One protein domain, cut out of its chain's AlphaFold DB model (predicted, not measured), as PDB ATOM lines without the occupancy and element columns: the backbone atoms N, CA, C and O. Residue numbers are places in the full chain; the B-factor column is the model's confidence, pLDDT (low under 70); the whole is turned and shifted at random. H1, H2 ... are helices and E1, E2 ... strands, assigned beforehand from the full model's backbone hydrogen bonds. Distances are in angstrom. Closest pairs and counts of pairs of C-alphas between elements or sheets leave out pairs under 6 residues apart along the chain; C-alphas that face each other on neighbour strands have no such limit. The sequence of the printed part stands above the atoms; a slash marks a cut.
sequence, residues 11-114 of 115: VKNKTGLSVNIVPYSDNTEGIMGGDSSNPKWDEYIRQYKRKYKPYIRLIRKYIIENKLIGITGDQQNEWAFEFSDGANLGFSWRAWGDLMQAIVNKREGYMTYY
ATOM      1  N   VAL A  11     121.871 139.545 151.812       91.06
ATOM      2  CA  VAL A  11     123.201 140.037 151.429       91.06
ATOM      3  C   VAL A  11     123.922 140.612 152.636       91.06
ATOM      4  O   VAL A  11     123.330 141.330 153.436       91.06
ATOM      5  N   LYS A  12     125.222 140.313 152.756       93.25
ATOM      6  CA  LYS A  12     126.102 140.773 153.842       93.25
ATOM      7  C   LYS A  12     127.219 141.680 153.334       93.25
ATOM      8  O   LYS A  12     127.738 141.499 152.224       93.25
ATOM      9  N   ASN A  13     127.626 142.647 154.153       90.56
ATOM     10  CA  ASN A  13     128.848 143.422 153.938       90.56
ATOM     11  C   ASN A  13     130.047 142.814 154.704       90.56
ATOM     12  O   ASN A  13     129.921 141.820 155.416       90.56
ATOM     13  N   LYS A  14     131.230 143.431 154.569       89.69
ATOM     14  CA  LYS A  14     132.476 142.969 155.210       89.69
ATOM     15  C   LYS A  14     132.468 143.052 156.744       89.69
ATOM     16  O   LYS A  14     133.296 142.408 157.369       89.69
ATOM     17  N   THR A  15     131.575 143.844 157.337       89.38
ATOM     18  CA  THR A  15     131.445 143.989 158.795       89.38
ATOM     19  C   THR A  15     130.410 143.027 159.381       89.38
ATOM     20  O   THR A  15     130.115 143.114 160.565       89.38
ATOM     21  N   GLY A  16     129.828 142.142 158.562       92.31
ATOM     22  CA  GLY A  16     128.794 141.196 158.981       92.31
ATOM     23  C   GLY A  16     127.370 141.757 158.981       92.31
ATOM     24  O   GLY A  16     126.441 140.983 159.191       92.31
ATOM     25  N   LEU A  17     127.179 143.050 158.686       95.06
ATOM     26  CA  LEU A  17     125.847 143.648 158.559       95.06
ATOM     27  C   LEU A  17     125.127 143.004 157.374       95.06
ATOM     28  O   LEU A  17     125.670 142.992 156.261       95.06
ATOM     29  N   SER A  18     123.922 142.492 157.609       95.50
ATOM     30  CA  SER A  18     123.077 141.902 156.573       95.50
ATOM     31  C   SER A  18     121.855 142.753 156.271       95.50
ATOM     32  O   SER A  18     121.412 143.490 157.144       95.50
ATOM     33  N   VAL A  19     121.296 142.603 155.070       95.44
ATOM     34  CA  VAL A  19     120.017 143.202 154.675       95.44
ATOM     35  C   VAL A  19     119.108 142.169 154.014       95.44
ATOM     36  O   VAL A  19     119.590 141.320 153.254       95.44
ATOM     37  N   ASN A  20     117.812 142.282 154.294       92.88
ATOM     38  CA  ASN A  20     116.715 141.566 153.653       92.88
ATOM     39  C   ASN A  20     115.617 142.552 153.240       92.88
ATOM     40  O   ASN A  20     115.489 143.612 153.850       92.88
ATOM     41  N   ILE A  21     114.814 142.189 152.239       91.88
ATOM     42  CA  ILE A  21     113.553 142.887 151.983       91.88
ATOM     43  C   ILE A  21     112.477 142.296 152.891       91.88
ATOM     44  O   ILE A  21     112.364 141.076 153.009       91.88
ATOM     45  N   VAL A  22     111.689 143.169 153.505       91.31
ATOM     46  CA  VAL A  22     110.513 142.844 154.315       91.31
ATOM     47  C   VAL A  22     109.331 143.714 153.870       91.31
ATOM     48  O   VAL A  22     109.553 144.726 153.198       91.31
ATOM     49  N   PRO A  23     108.084 143.366 154.224       91.75
ATOM     50  CA  PRO A  23     106.956 144.270 154.033       91.75
ATOM     51  C   PRO A  23     107.158 145.586 154.793       91.75
ATOM     52  O   PRO A  23     107.671 145.599 155.914       91.75
ATOM     53  N   TYR A  24     106.734 146.691 154.186       89.38
ATOM     54  CA  TYR A  24     106.722 147.999 154.824       89.38
ATOM     55  C   TYR A  24     105.849 147.971 156.088       89.38
ATOM     56  O   TYR A  24     104.790 147.345 156.121       89.38
ATOM     57  N   SER A  25     106.296 148.654 157.142       89.94
ATOM     58  CA  SER A  25     105.591 148.735 158.430       89.94
ATOM     59  C   SER A  25     105.767 150.101 159.095       89.94
ATOM     60  O   SER A  25     106.663 150.857 158.721       89.94
ATOM     61  N   ASP A  26     104.981 150.396 160.131       88.31
ATOM     62  CA  ASP A  26     105.036 151.675 160.865       88.31
ATOM     63  C   ASP A  26     106.399 151.964 161.522       88.31
ATOM     64  O   ASP A  26     106.732 153.116 161.792       88.31
ATOM     65  N   ASN A  27     107.224 150.934 161.738       88.44
ATOM     66  CA  ASN A  27     108.578 151.070 162.285       88.44
ATOM     67  C   ASN A  27     109.638 151.387 161.211       88.44
ATOM     68  O   ASN A  27     110.831 151.431 161.511       88.44
ATOM     69  N   THR A  28     109.222 151.571 159.957       93.88
ATOM     70  CA  THR A  28     110.115 151.811 158.821       93.88
ATOM     71  C   THR A  28     110.487 153.288 158.734       93.88
ATOM     72  O   THR A  28     109.623 154.153 158.591       93.88
ATOM     73  N   GLU A  29     111.784 153.600 158.758       94.50
ATOM     74  CA  GLU A  29     112.263 154.958 158.509       94.50
ATOM     75  C   GLU A  29     112.243 155.245 156.997       94.50
ATOM     76  O   GLU A  29     112.943 154.610 156.205       94.50
ATOM     77  N   GLY A  30     111.410 156.205 156.587       92.31
ATOM     78  CA  GLY A  30     111.205 156.554 155.184       92.31
ATOM     79  C   GLY A  30     112.298 157.458 154.607       92.31
ATOM     80  O   GLY A  30     112.589 158.534 155.132       92.31
ATOM     81  N   ILE A  31     112.856 157.057 153.466       93.12
ATOM     82  CA  ILE A  31     113.750 157.862 152.637       93.12
ATOM     83  C   ILE A  31     112.914 158.601 151.590       93.12
ATOM     84  O   ILE A  31     112.200 158.010 150.772       93.12
ATOM     85  N   MET A  32     113.031 159.925 151.617       90.81
ATOM     86  CA  MET A  32     112.372 160.834 150.682       90.81
ATOM     87  C   MET A  32     113.291 161.155 149.504       90.81
ATOM     88  O   MET A  32     114.514 161.121 149.641       90.81
ATOM     89  N   GLY A  33     112.698 161.460 148.351       87.25
ATOM     90  CA  GLY A  33     113.438 161.759 147.126       87.25
ATOM     91  C   GLY A  33     112.726 162.760 146.227       87.25
ATOM     92  O   GLY A  33     111.763 163.416 146.635       87.25
ATOM     93  N   GLY A  34     113.198 162.844 144.990       83.12
ATOM     94  CA  GLY A  34     112.826 163.847 143.998       83.12
ATOM     95  C   GLY A  34     114.007 164.733 143.604       83.12
ATOM     96  O   GLY A  34     113.803 165.913 143.313       83.12
ATOM     97  N   ASP A  35     115.231 164.196 143.630       82.69
ATOM     98  CA  ASP A  35     116.425 164.917 143.189       82.69
ATOM     99  C   ASP A  35     116.454 165.006 141.655       82.69
ATOM    100  O   ASP A  35     116.876 164.094 140.943       82.69
ATOM    101  N   SER A  36     116.028 166.152 141.125       82.19
ATOM    102  CA  SER A  36     115.995 166.408 139.683       82.19
ATOM    103  C   SER A  36     117.378 166.580 139.042       82.19
ATOM    104  O   SER A  36     117.465 166.668 137.815       82.19
ATOM    105  N   SER A  37     118.463 166.608 139.827       83.75
ATOM    106  CA  SER A  37     119.830 166.702 139.301       83.75
ATOM    107  C   SER A  37     120.355 165.384 138.713       83.75
ATOM    108  O   SER A  37     121.352 165.400 137.985       83.75
ATOM    109  N   ASN A  38     119.666 164.263 138.968       81.88
ATOM    110  CA  ASN A  38     120.009 162.921 138.486       81.88
ATOM    111  C   ASN A  38     121.464 162.527 138.815       81.88
ATOM    112  O   ASN A  38     122.283 162.299 137.907       81.88
ATOM    113  N   PRO A  39     121.816 162.464 140.111       87.75
ATOM    114  CA  PRO A  39     123.183 162.228 140.547       87.75
ATOM    115  C   PRO A  39     123.700 160.860 140.088       87.75
ATOM    116  O   PRO A  39     122.993 159.854 140.069       87.75
ATOM    117  N   LYS A  40     124.986 160.783 139.748       91.50
ATOM    118  CA  LYS A  40     125.691 159.497 139.641       91.50
ATOM    119  C   LYS A  40     125.831 158.867 141.028       91.50
ATOM    120  O   LYS A  40     125.776 159.568 142.035       91.50
ATOM    121  N   TRP A  41     126.111 157.566 141.103       94.25
ATOM    122  CA  TRP A  41     126.242 156.848 142.382       94.25
ATOM    123  C   TRP A  41     127.104 157.565 143.439       94.25
ATOM    124  O   TRP A  41     126.700 157.689 144.597       94.25
ATOM    125  N   ASP A  42     128.283 158.060 143.053       94.19
ATOM    126  CA  ASP A  42     129.191 158.736 143.986       94.19
ATOM    127  C   ASP A  42     128.669 160.104 144.441       94.19
ATOM    128  O   ASP A  42     128.957 160.535 145.555       94.19
ATOM    129  N   GLU A  43     127.889 160.788 143.603       93.56
ATOM    130  CA  GLU A  43     127.193 162.025 143.960       93.56
ATOM    131  C   GLU A  43     126.048 161.716 144.928       93.56
ATOM    132  O   GLU A  43     125.982 162.314 145.999       93.56
ATOM    133  N   TYR A  44     125.238 160.706 144.610       94.69
ATOM    134  CA  TYR A  44     124.104 160.246 145.407       94.69
ATOM    135  C   TYR A  44     124.528 159.843 146.825       94.69
ATOM    136  O   TYR A  44     124.037 160.375 147.821       94.69
ATOM    137  N   ILE A  45     125.537 158.971 146.959       96.00
ATOM    138  CA  ILE A  45     125.994 158.492 148.273       96.00
ATOM    139  C   ILE A  45     126.655 159.591 149.119       96.00
ATOM    140  O   ILE A  45     126.763 159.457 150.343       96.00
ATOM    141  N   ARG A  46     127.140 160.677 148.500       95.44
ATOM    142  CA  ARG A  46     127.719 161.812 149.233       95.44
ATOM    143  C   ARG A  46     126.664 162.607 149.995       95.44
ATOM    144  O   ARG A  46     127.017 163.109 151.060       95.44
ATOM    145  N   GLN A  47     125.422 162.645 149.511       93.12
ATOM    146  CA  GLN A  47     124.320 163.393 150.127       93.12
ATOM    147  C   GLN A  47     123.887 162.804 151.481       93.12
ATOM    148  O   GLN A  47     123.443 163.520 152.377       93.12
ATOM    149  N   TYR A  48     124.077 161.498 151.681       93.75
ATOM    150  CA  TYR A  48     123.711 160.822 152.925       93.75
ATOM    151  C   TYR A  48     124.676 161.125 154.080       93.75
ATOM    152  O   TYR A  48     125.901 161.149 153.920       93.75
ATOM    153  N   LYS A  49     124.139 161.242 155.305       94.06
ATOM    154  CA  LYS A  49     124.952 161.307 156.535       94.06
ATOM    155  C   LYS A  49     125.811 160.045 156.672       94.06
ATOM    156  O   LYS A  49     125.390 158.953 156.295       94.06
ATOM    157  N   ARG A  50     126.996 160.170 157.288       95.12
ATOM    158  CA  ARG A  50     127.974 159.069 157.442       95.12
ATOM    159  C   ARG A  50     127.353 157.777 157.988       95.12
ATOM    160  O   ARG A  50     127.703 156.714 157.489       95.12
ATOM    161  N   LYS A  51     126.424 157.886 158.945       93.25
ATOM    162  CA  LYS A  51     125.734 156.738 159.553       93.25
ATOM    163  C   LYS A  51     124.865 155.938 158.571       93.25
ATOM    164  O   LYS A  51     124.783 154.733 158.726       93.25
ATOM    165  N   TYR A  52     124.290 156.564 157.535       94.25
ATOM    166  CA  TYR A  52     123.426 155.865 156.573       94.25
ATOM    167  C   TYR A  52     124.185 155.244 155.397       94.25
ATOM    168  O   TYR A  52     123.704 154.306 154.767       94.25
ATOM    169  N   LYS A  53     125.397 155.730 155.096       95.88
ATOM    170  CA  LYS A  53     126.175 155.257 153.937       95.88
ATOM    171  C   LYS A  53     126.398 153.735 153.903       95.88
ATOM    172  O   LYS A  53     126.368 153.188 152.800       95.88
ATOM    173  N   PRO A  54     126.647 153.030 155.028       96.38
ATOM    174  CA  PRO A  54     126.744 151.570 155.026       96.38
ATOM    175  C   PRO A  54     125.448 150.888 154.573       96.38
ATOM    176  O   PRO A  54     125.522 149.994 153.732       96.38
ATOM    177  N   TYR A  55     124.290 151.351 155.054       96.94
ATOM    178  CA  TYR A  55     122.977 150.810 154.695       96.94
ATOM    179  C   TYR A  55     122.675 151.010 153.210       96.94
ATOM    180  O   TYR A  55     122.419 150.043 152.502       96.94
ATOM    181  N   ILE A  56     122.823 152.238 152.697       97.25
ATOM    182  CA  ILE A  56     122.543 152.553 151.285       97.25
ATOM    183  C   ILE A  56     123.457 151.762 150.335       97.25
ATOM    184  O   ILE A  56     123.018 151.253 149.304       97.25
ATOM    185  N   ARG A  57     124.738 151.588 150.688       97.31
ATOM    186  CA  ARG A  57     125.661 150.737 149.914       97.31
ATOM    187  C   ARG A  57     125.251 149.270 149.932       97.31
ATOM    188  O   ARG A  57     125.403 148.595 148.916       97.31
ATOM    189  N   LEU A  58     124.779 148.780 151.074       96.81
ATOM    190  CA  LEU A  58     124.348 147.398 151.219       96.81
ATOM    191  C   LEU A  58     123.038 147.138 150.461       96.81
ATOM    192  O   LEU A  58     122.949 146.122 149.783       96.81
ATOM    193  N   ILE A  59     122.101 148.090 150.456       96.62
ATOM    194  CA  ILE A  59     120.898 148.057 149.608       96.62
ATOM    195  C   ILE A  59     121.281 148.000 148.127       96.62
ATOM    196  O   ILE A  59     120.816 147.119 147.411       96.62
ATOM    197  N   ARG A  60     122.202 148.858 147.657       96.31
ATOM    198  CA  ARG A  60     122.700 148.765 146.271       96.31
ATOM    199  C   ARG A  60     123.269 147.382 145.963       96.31
ATOM    200  O   ARG A  60     122.984 146.828 144.906       96.31
ATOM    201  N   LYS A  61     124.094 146.839 146.862       95.44
ATOM    202  CA  LYS A  61     124.668 145.499 146.695       95.44
ATOM    203  C   LYS A  61     123.557 144.449 146.579       95.44
ATOM    204  O   LYS A  61     123.598 143.639 145.661       95.44
ATOM    205  N   TYR A  62     122.555 144.521 147.453       94.94
ATOM    206  CA  TYR A  62     121.388 143.647 147.434       94.94
ATOM    207  C   TYR A  62     120.627 143.716 146.107       94.94
ATOM    208  O   TYR A  62     120.349 142.675 145.518       94.94
ATOM    209  N   ILE A  63     120.346 144.924 145.606       93.88
ATOM    210  CA  ILE A  63     119.658 145.147 144.325       93.88
ATOM    211  C   ILE A  63     120.427 144.501 143.167       93.88
ATOM    212  O   ILE A  63     119.835 143.827 142.326       93.88
ATOM    213  N   ILE A  64     121.750 144.677 143.128       92.62
ATOM    214  CA  ILE A  64     122.598 144.124 142.065       92.62
ATOM    215  C   ILE A  64     122.641 142.591 142.141       92.62
ATOM    216  O   ILE A  64     122.412 141.920 141.136       92.62
ATOM    217  N   GLU A  65     122.918 142.026 143.318       92.50
ATOM    218  CA  GLU A  65     123.091 140.576 143.491       92.50
ATOM    219  C   GLU A  65     121.783 139.796 143.303       92.50
ATOM    220  O   GLU A  65     121.805 138.685 142.773       92.50
ATOM    221  N   ASN A  66     120.644 140.399 143.653       89.75
ATOM    222  CA  ASN A  66     119.318 139.814 143.447       89.75
ATOM    223  C   ASN A  66     118.683 140.186 142.093       89.75
ATOM    224  O   ASN A  66     117.518 139.877 141.867       89.75
ATOM    225  N   LYS A  67     119.437 140.809 141.172       90.25
ATOM    226  CA  LYS A  67     118.980 141.172 139.813       90.25
ATOM    227  C   LYS A  67     117.714 142.042 139.800       90.25
ATOM    228  O   LYS A  67     116.863 141.896 138.931       90.25
ATOM    229  N   LEU A  68     117.621 142.966 140.750       90.44
ATOM    230  CA  LEU A  68     116.481 143.869 140.918       90.44
ATOM    231  C   LEU A  68     116.660 145.198 140.170       90.44
ATOM    232  O   LEU A  68     115.815 146.075 140.289       90.44
ATOM    233  N   ILE A  69     117.755 145.376 139.417       90.69
ATOM    234  CA  ILE A  69     117.992 146.576 138.598       90.69
ATOM    235  C   ILE A  69     116.853 146.731 137.579       90.69
ATOM    236  O   ILE A  69     116.540 145.789 136.857       90.69
ATOM    237  N   GLY A  70     116.278 147.931 137.494       86.06
ATOM    238  CA  GLY A  70     115.144 148.241 136.619       86.06
ATOM    239  C   GLY A  70     113.761 148.062 137.247       86.06
ATOM    240  O   GLY A  70     112.794 148.473 136.621       86.06
ATOM    241  N   ILE A  71     113.651 147.513 138.464       89.56
ATOM    242  CA  ILE A  71     112.383 147.512 139.208       89.56
ATOM    243  C   ILE A  71     111.945 148.948 139.483       89.56
ATOM    244  O   ILE A  71     112.750 149.776 139.917       89.56
ATOM    245  N   THR A  72     110.675 149.230 139.240       88.12
ATOM    246  CA  THR A  72     110.100 150.570 139.360       88.12
ATOM    247  C   THR A  72     109.513 150.806 140.749       88.12
ATOM    248  O   THR A  72     109.340 149.869 141.534       88.12
ATOM    249  N   GLY A  73     109.222 152.068 141.078       82.94
ATOM    250  CA  GLY A  73     108.604 152.435 142.355       82.94
ATOM    251  C   GLY A  73     107.282 151.703 142.597       82.94
ATOM    252  O   GLY A  73     107.061 151.194 143.696       82.94
ATOM    253  N   ASP A  74     106.448 151.557 141.566       82.62
ATOM    254  CA  ASP A  74     105.173 150.831 141.648       82.62
ATOM    255  C   ASP A  74     105.353 149.368 142.071       82.62
ATOM    256  O   ASP A  74     104.585 148.839 142.873       82.62
ATOM    257  N   GLN A  75     106.406 148.715 141.580       82.31
ATOM    258  CA  GLN A  75     106.716 147.325 141.913       82.31
ATOM    259  C   GLN A  75     107.331 147.159 143.312       82.31
ATOM    260  O   GLN A  75     107.228 146.081 143.898       82.31
ATOM    261  N   GLN A  76     107.986 148.200 143.830       85.69
ATOM    262  CA  GLN A  76     108.662 148.201 145.129       85.69
ATOM    263  C   GLN A  76     107.798 148.770 146.265       85.69
ATOM    264  O   GLN A  76     108.200 148.664 147.416       85.69
ATOM    265  N   ASN A  77     106.627 149.340 145.976       78.50
ATOM    266  CA  ASN A  77     105.854 150.208 146.877       78.50
ATOM    267  C   ASN A  77     105.667 149.695 148.325       78.50
ATOM    268  O   ASN A  77     105.561 150.483 149.259       78.50
ATOM    269  N   GLU A  78     105.652 148.379 148.528       85.06
ATOM    270  CA  GLU A  78     105.451 147.745 149.836       85.06
ATOM    271  C   GLU A  78     106.736 147.186 150.464       85.06
ATOM    272  O   GLU A  78     106.675 146.415 151.418       85.06
ATOM    273  N   TRP A  79     107.913 147.516 149.935       91.81
ATOM    274  CA  TRP A  79     109.177 146.978 150.430       91.81
ATOM    275  C   TRP A  79     109.839 147.924 151.418       91.81
ATOM    276  O   TRP A  79     109.988 149.125 151.178       91.81
ATOM    277  N   ALA A  80     110.371 147.332 152.472       94.56
ATOM    278  CA  ALA A  80     111.372 147.931 153.326       94.56
ATOM    279  C   ALA A  80     112.612 147.033 153.403       94.56
ATOM    280  O   ALA A  80     112.584 145.859 153.035       94.56
ATOM    281  N   PHE A  81     113.722 147.604 153.850       95.12
ATOM    282  CA  PHE A  81     115.005 146.936 153.991       95.12
ATOM    283  C   PHE A  81     115.328 146.803 155.471       95.12
ATOM    284  O   PHE A  81     115.699 147.785 156.118       95.12
ATOM    285  N   GLU A  82     115.197 145.586 155.991       95.50
ATOM    286  CA  GLU A  82     115.538 145.258 157.370       95.50
ATOM    287  C   GLU A  82     117.003 144.837 157.463       95.50
ATOM    288  O   GLU A  82     117.486 143.987 156.704       95.50
ATOM    289  N   PHE A  83     117.711 145.437 158.413       96.06
ATOM    290  CA  PHE A  83     119.115 145.180 158.676       96.06
ATOM    291  C   PHE A  83     119.307 144.384 159.967       96.06
ATOM    292  O   PHE A  83     118.542 144.507 160.920       96.06
ATOM    293  N   SER A  84     120.384 143.595 160.042       96.25
ATOM    294  CA  SER A  84     120.674 142.755 161.220       96.25
ATOM    295  C   SER A  84     120.940 143.525 162.517       96.25
ATOM    296  O   SER A  84     120.992 142.913 163.577       96.25
ATOM    297  N   ASP A  85     121.182 144.834 162.442       95.69
ATOM    298  CA  ASP A  85     121.350 145.714 163.603       95.69
ATOM    299  C   ASP A  85     120.033 146.374 164.052       95.69
ATOM    300  O   ASP A  85     120.045 147.224 164.940       95.69
ATOM    301  N   GLY A  86     118.905 145.976 163.456       94.25
ATOM    302  CA  GLY A  86     117.566 146.462 163.780       94.25
ATOM    303  C   GLY A  86     117.152 147.724 163.024       94.25
ATOM    304  O   GLY A  86     116.022 148.175 163.193       94.25
ATOM    305  N   ALA A  87     118.023 148.303 162.186       95.69
ATOM    306  CA  ALA A  87     117.605 149.386 161.304       95.69
ATOM    307  C   ALA A  87     116.589 148.871 160.268       95.69
ATOM    308  O   ALA A  87     116.710 147.751 159.769       95.69
ATOM    309  N   ASN A  88     115.612 149.707 159.916       95.88
ATOM    310  CA  ASN A  88     114.616 149.394 158.899       95.88
ATOM    311  C   ASN A  88     114.365 150.633 158.028       95.88
ATOM    312  O   ASN A  88     113.971 151.679 158.546       95.88
ATOM    313  N   LEU A  89     114.656 150.533 156.728       96.38
ATOM    314  CA  LEU A  89     114.592 151.656 155.789       96.38
ATOM    315  C   LEU A  89     113.618 151.371 154.650       96.38
ATOM    316  O   LEU A  89     113.743 150.362 153.963       96.38
ATOM    317  N   GLY A  90     112.713 152.304 154.389       94.69
ATOM    318  CA  GLY A  90     111.802 152.271 153.246       94.69
ATOM    319  C   GLY A  90     112.117 153.407 152.287       94.69
ATOM    320  O   GLY A  90     112.662 154.430 152.693       94.69
ATOM    321  N   PHE A  91     111.776 153.258 151.013       94.00
ATOM    322  CA  PHE A  91     111.923 154.332 150.032       94.00
ATOM    323  C   PHE A  91     110.545 154.792 149.578       94.00
ATOM    324  O   PHE A  91     109.710 153.978 149.204       94.00
ATOM    325  N   SER A  92     110.319 156.106 149.573       91.44
ATOM    326  CA  SER A  92     109.233 156.673 148.769       91.44
ATOM    327  C   SER A  92     109.469 156.374 147.285       91.44
ATOM    328  O   SER A  92     110.619 156.246 146.860       91.44
ATOM    329  N   TRP A  93     108.411 156.371 146.471       88.94
ATOM    330  CA  TRP A  93     108.522 156.190 145.015       88.94
ATOM    331  C   TRP A  93     109.591 157.066 144.362       88.94
ATOM    332  O   TRP A  93     110.392 156.595 143.558       88.94
ATOM    333  N   ARG A  94     109.656 158.343 144.751       89.62
ATOM    334  CA  ARG A  94     110.669 159.266 144.224       89.62
ATOM    335  C   ARG A  94     112.077 158.865 144.650       89.62
ATOM    336  O   ARG A  94     112.979 158.843 143.823       89.62
ATOM    337  N   ALA A  95     112.258 158.510 145.922       92.19
ATOM    338  CA  ALA A  95     113.560 158.089 146.431       92.19
ATOM    339  C   ALA A  95     114.048 156.782 145.799       92.19
ATOM    340  O   ALA A  95     115.248 156.625 145.576       92.19
ATOM    341  N   TRP A  96     113.128 155.861 145.504       93.81
ATOM    342  CA  TRP A  96     113.435 154.645 144.761       93.81
ATOM    343  C   TRP A  96     113.915 154.970 143.345       93.81
ATOM    344  O   TRP A  96     114.952 154.466 142.914       93.81
ATOM    345  N   GLY A  97     113.222 155.885 142.661       91.00
ATOM    346  CA  GLY A  97     113.636 156.383 141.354       91.00
ATOM    347  C   GLY A  97     115.044 156.990 141.372       91.00
ATOM    348  O   GLY A  97     115.874 156.628 140.536       91.00
ATOM    349  N   ASP A  98     115.338 157.850 142.353       91.38
ATOM    350  CA  ASP A  98     116.666 158.458 142.530       91.38
ATOM    351  C   ASP A  98     117.745 157.385 142.767       91.38
ATOM    352  O   ASP A  98     118.817 157.410 142.157       91.38
ATOM    353  N   LEU A  99     117.455 156.397 143.626       94.38
ATOM    354  CA  LEU A  99     118.356 155.279 143.909       94.38
ATOM    355  C   LEU A  99     118.665 154.480 142.638       94.38
ATOM    356  O   LEU A  99     119.832 154.210 142.342       94.38
ATOM    357  N   MET A 100     117.634 154.097 141.888       93.19
ATOM    358  CA  MET A 100     117.773 153.261 140.698       93.19
ATOM    359  C   MET A 100     118.492 153.989 139.571       93.19
ATOM    360  O   MET A 100     119.429 153.437 138.988       93.19
ATOM    361  N   GLN A 101     118.155 155.256 139.339       91.19
ATOM    362  CA  GLN A 101     118.871 156.117 138.402       91.19
ATOM    363  C   GLN A 101     120.360 156.222 138.769       91.19
ATOM    364  O   GLN A 101     121.223 156.095 137.888       91.19
ATOM    365  N   ALA A 102     120.683 156.401 140.053       93.25
ATOM    366  CA  ALA A 102     122.061 156.483 140.522       93.25
ATOM    367  C   ALA A 102     122.818 155.149 140.374       93.25
ATOM    368  O   ALA A 102     124.007 155.154 140.039       93.25
ATOM    369  N   ILE A 103     122.149 154.007 140.592       93.00
ATOM    370  CA  ILE A 103     122.715 152.659 140.400       93.00
ATOM    371  C   ILE A 103     122.998 152.385 138.922       93.00
ATOM    372  O   ILE A 103     124.084 151.901 138.595       93.00
ATOM    373  N   VAL A 104     122.046 152.701 138.041       88.06
ATOM    374  CA  VAL A 104     122.175 152.498 136.590       88.06
ATOM    375  C   VAL A 104     123.211 153.447 135.990       88.06
ATOM    376  O   VAL A 104     123.904 153.083 135.042       88.06
ATOM    377  N   ASN A 105     123.377 154.636 136.577       83.62
ATOM    378  CA  ASN A 105     124.444 155.586 136.257       83.62
ATOM    379  C   ASN A 105     124.430 156.092 134.797       83.62
ATOM    380  O   ASN A 105     125.452 156.531 134.271       83.62
ATOM    381  N   LYS A 106     123.264 156.058 134.143       76.06
ATOM    382  CA  LYS A 106     123.060 156.540 132.764       76.06
ATOM    383  C   LYS A 106     122.455 157.944 132.667       76.06
ATOM    384  O   LYS A 106     122.334 158.468 131.568       76.06
ATOM    385  N   ARG A 107     122.113 158.567 133.805       73.69
ATOM    386  CA  ARG A 107     121.440 159.887 133.886       73.69
ATOM    387  C   ARG A 107     120.116 159.964 133.106       73.69
ATOM    388  O   ARG A 107     119.766 161.015 132.589       73.69
ATOM    389  N   GLU A 108     119.377 158.862 133.051       72.25
ATOM    390  CA  GLU A 108     118.087 158.779 132.343       72.25
ATOM    391  C   GLU A 108     116.966 159.568 133.046       72.25
ATOM    392  O   GLU A 108     116.001 159.972 132.406       72.25
ATOM    393  N   GLY A 109     117.131 159.854 134.340       63.66
ATOM    394  CA  GLY A 109     116.133 160.528 135.165       63.66
ATOM    395  C   GLY A 109     115.427 159.575 136.125       63.66
ATOM    396  O   GLY A 109     115.210 158.412 135.792       63.66
ATOM    397  N   TYR A 110     115.041 160.050 137.315       59.81
ATOM    398  CA  TYR A 110     114.297 159.216 138.275       59.81
ATOM    399  C   TYR A 110     112.937 158.749 137.717       59.81
ATOM    400  O   TYR A 110     112.472 157.664 138.060       59.81
ATOM    401  N   MET A 111     112.333 159.528 136.807       72.12
ATOM    402  CA  MET A 111     111.057 159.209 136.151       72.12
ATOM    403  C   MET A 111     111.100 157.909 135.338       72.12
ATOM    404  O   MET A 111     110.074 157.255 135.202       72.12
ATOM    405  N   THR A 112     112.274 157.503 134.843       75.00
ATOM    406  CA  THR A 112     112.457 156.218 134.145       75.00
ATOM    407  C   THR A 112     112.179 155.018 135.051       75.00
ATOM    408  O   THR A 112     111.802 153.962 134.560       75.00
ATOM    409  N   TYR A 113     112.348 155.182 136.363       72.00
ATOM    410  CA  TYR A 113     112.187 154.128 137.368       72.00
ATOM    411  C   TYR A 113     111.009 154.409 138.311       72.00
ATOM    412  O   TYR A 113     110.906 153.806 139.379       72.00
ATOM    413  N   TYR A 114     110.142 155.355 137.940       59.22
ATOM    414  CA  TYR A 114     109.038 155.816 138.775       59.22
ATOM    415  C   TYR A 114     107.812 154.889 138.685       59.22
ATOM    416  O   TYR A 114     107.296 154.522 139.736       59.22
TER     417      TYR A 114
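AT A GLANCE: This is residues 11 to 114 of the 115 residues of an uncharacterized protein of marine sediment metagenome (UniProt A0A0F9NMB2). A small twisted sheet of four strands has the longest helix, H2, packed across one face over E1 and E3, while H4 follows E4 at the end of the sheet. H1 packs on both H2 and H4, and short H3 and H5 pack on H4. The printed part has 104 residues, with five named helices and four named strands in the order E1 E2 H1 H2 H3 E3 E4 H4 H5; the sheet, E1 E3 E4 E2, is mixed, and the class is mixed, helices and strands. It is compact, with a radius of gyration of the C-alphas of 12.6 A and spans of 33 by 26 by 25 A.

IN THESE COORDINATES: E1, residues 18 to 23, starts at C-alpha 18 (123.077, 141.902, 156.573) and is 16.5 A long. E2 is residues 29 to 31, H1 41 to 47, H2 53 to 65 at 18.3 A, H3 73 to 76, E3 79 to 83 at 13.0 A, E4 88 to 91, H4 93 to 104 at 16.5 A. H5, residues 110 to 113, ends at C-alpha 113 (112.187, 154.128, 137.368).

HOW THE PARTS SIT: E1 and E3 are antiparallel, with N 20 and O 82 at 3.0 A. E3 and E4 form an antiparallel hairpin, with N 81 and O 89 at 2.8 A; E4 and E2 are parallel, with N 31 and O 90 at 2.7 A. H2 makes two layers, a helix on one face of the sheet: its height over the sheet is 9.4 A, and it runs across the strands, at 74 degrees to E1 on the local plane. H1 and H2, a helical hairpin, only just touch, with 3 pairs of C-alphas within 8 A, the closest those of Ile 45 and Lys 53, 6.5 A. The hub, H4, touches H1 (closest C-alphas Trp 41 and Ala 102, 4.6 A), H3 (Gly 73 and Trp 93, 4.6 A) and H5 (Gly 97 and Tyr 110, 4.2 A). H3 and H4 only graze the sheet. In H2 and H4 every O i to N i+4 pair is within hydrogen-bond range, in H1 2 of 3; H3 and H5 are too short for one.

THE WHOLE: The farthest C-alphas, Gly 16 and Ser 36, are 34.2 A apart. The printed part has no cut, and no link is long. Mean pLDDT of the printed part is 89.7; residues 109, 110 and 114 are under 70.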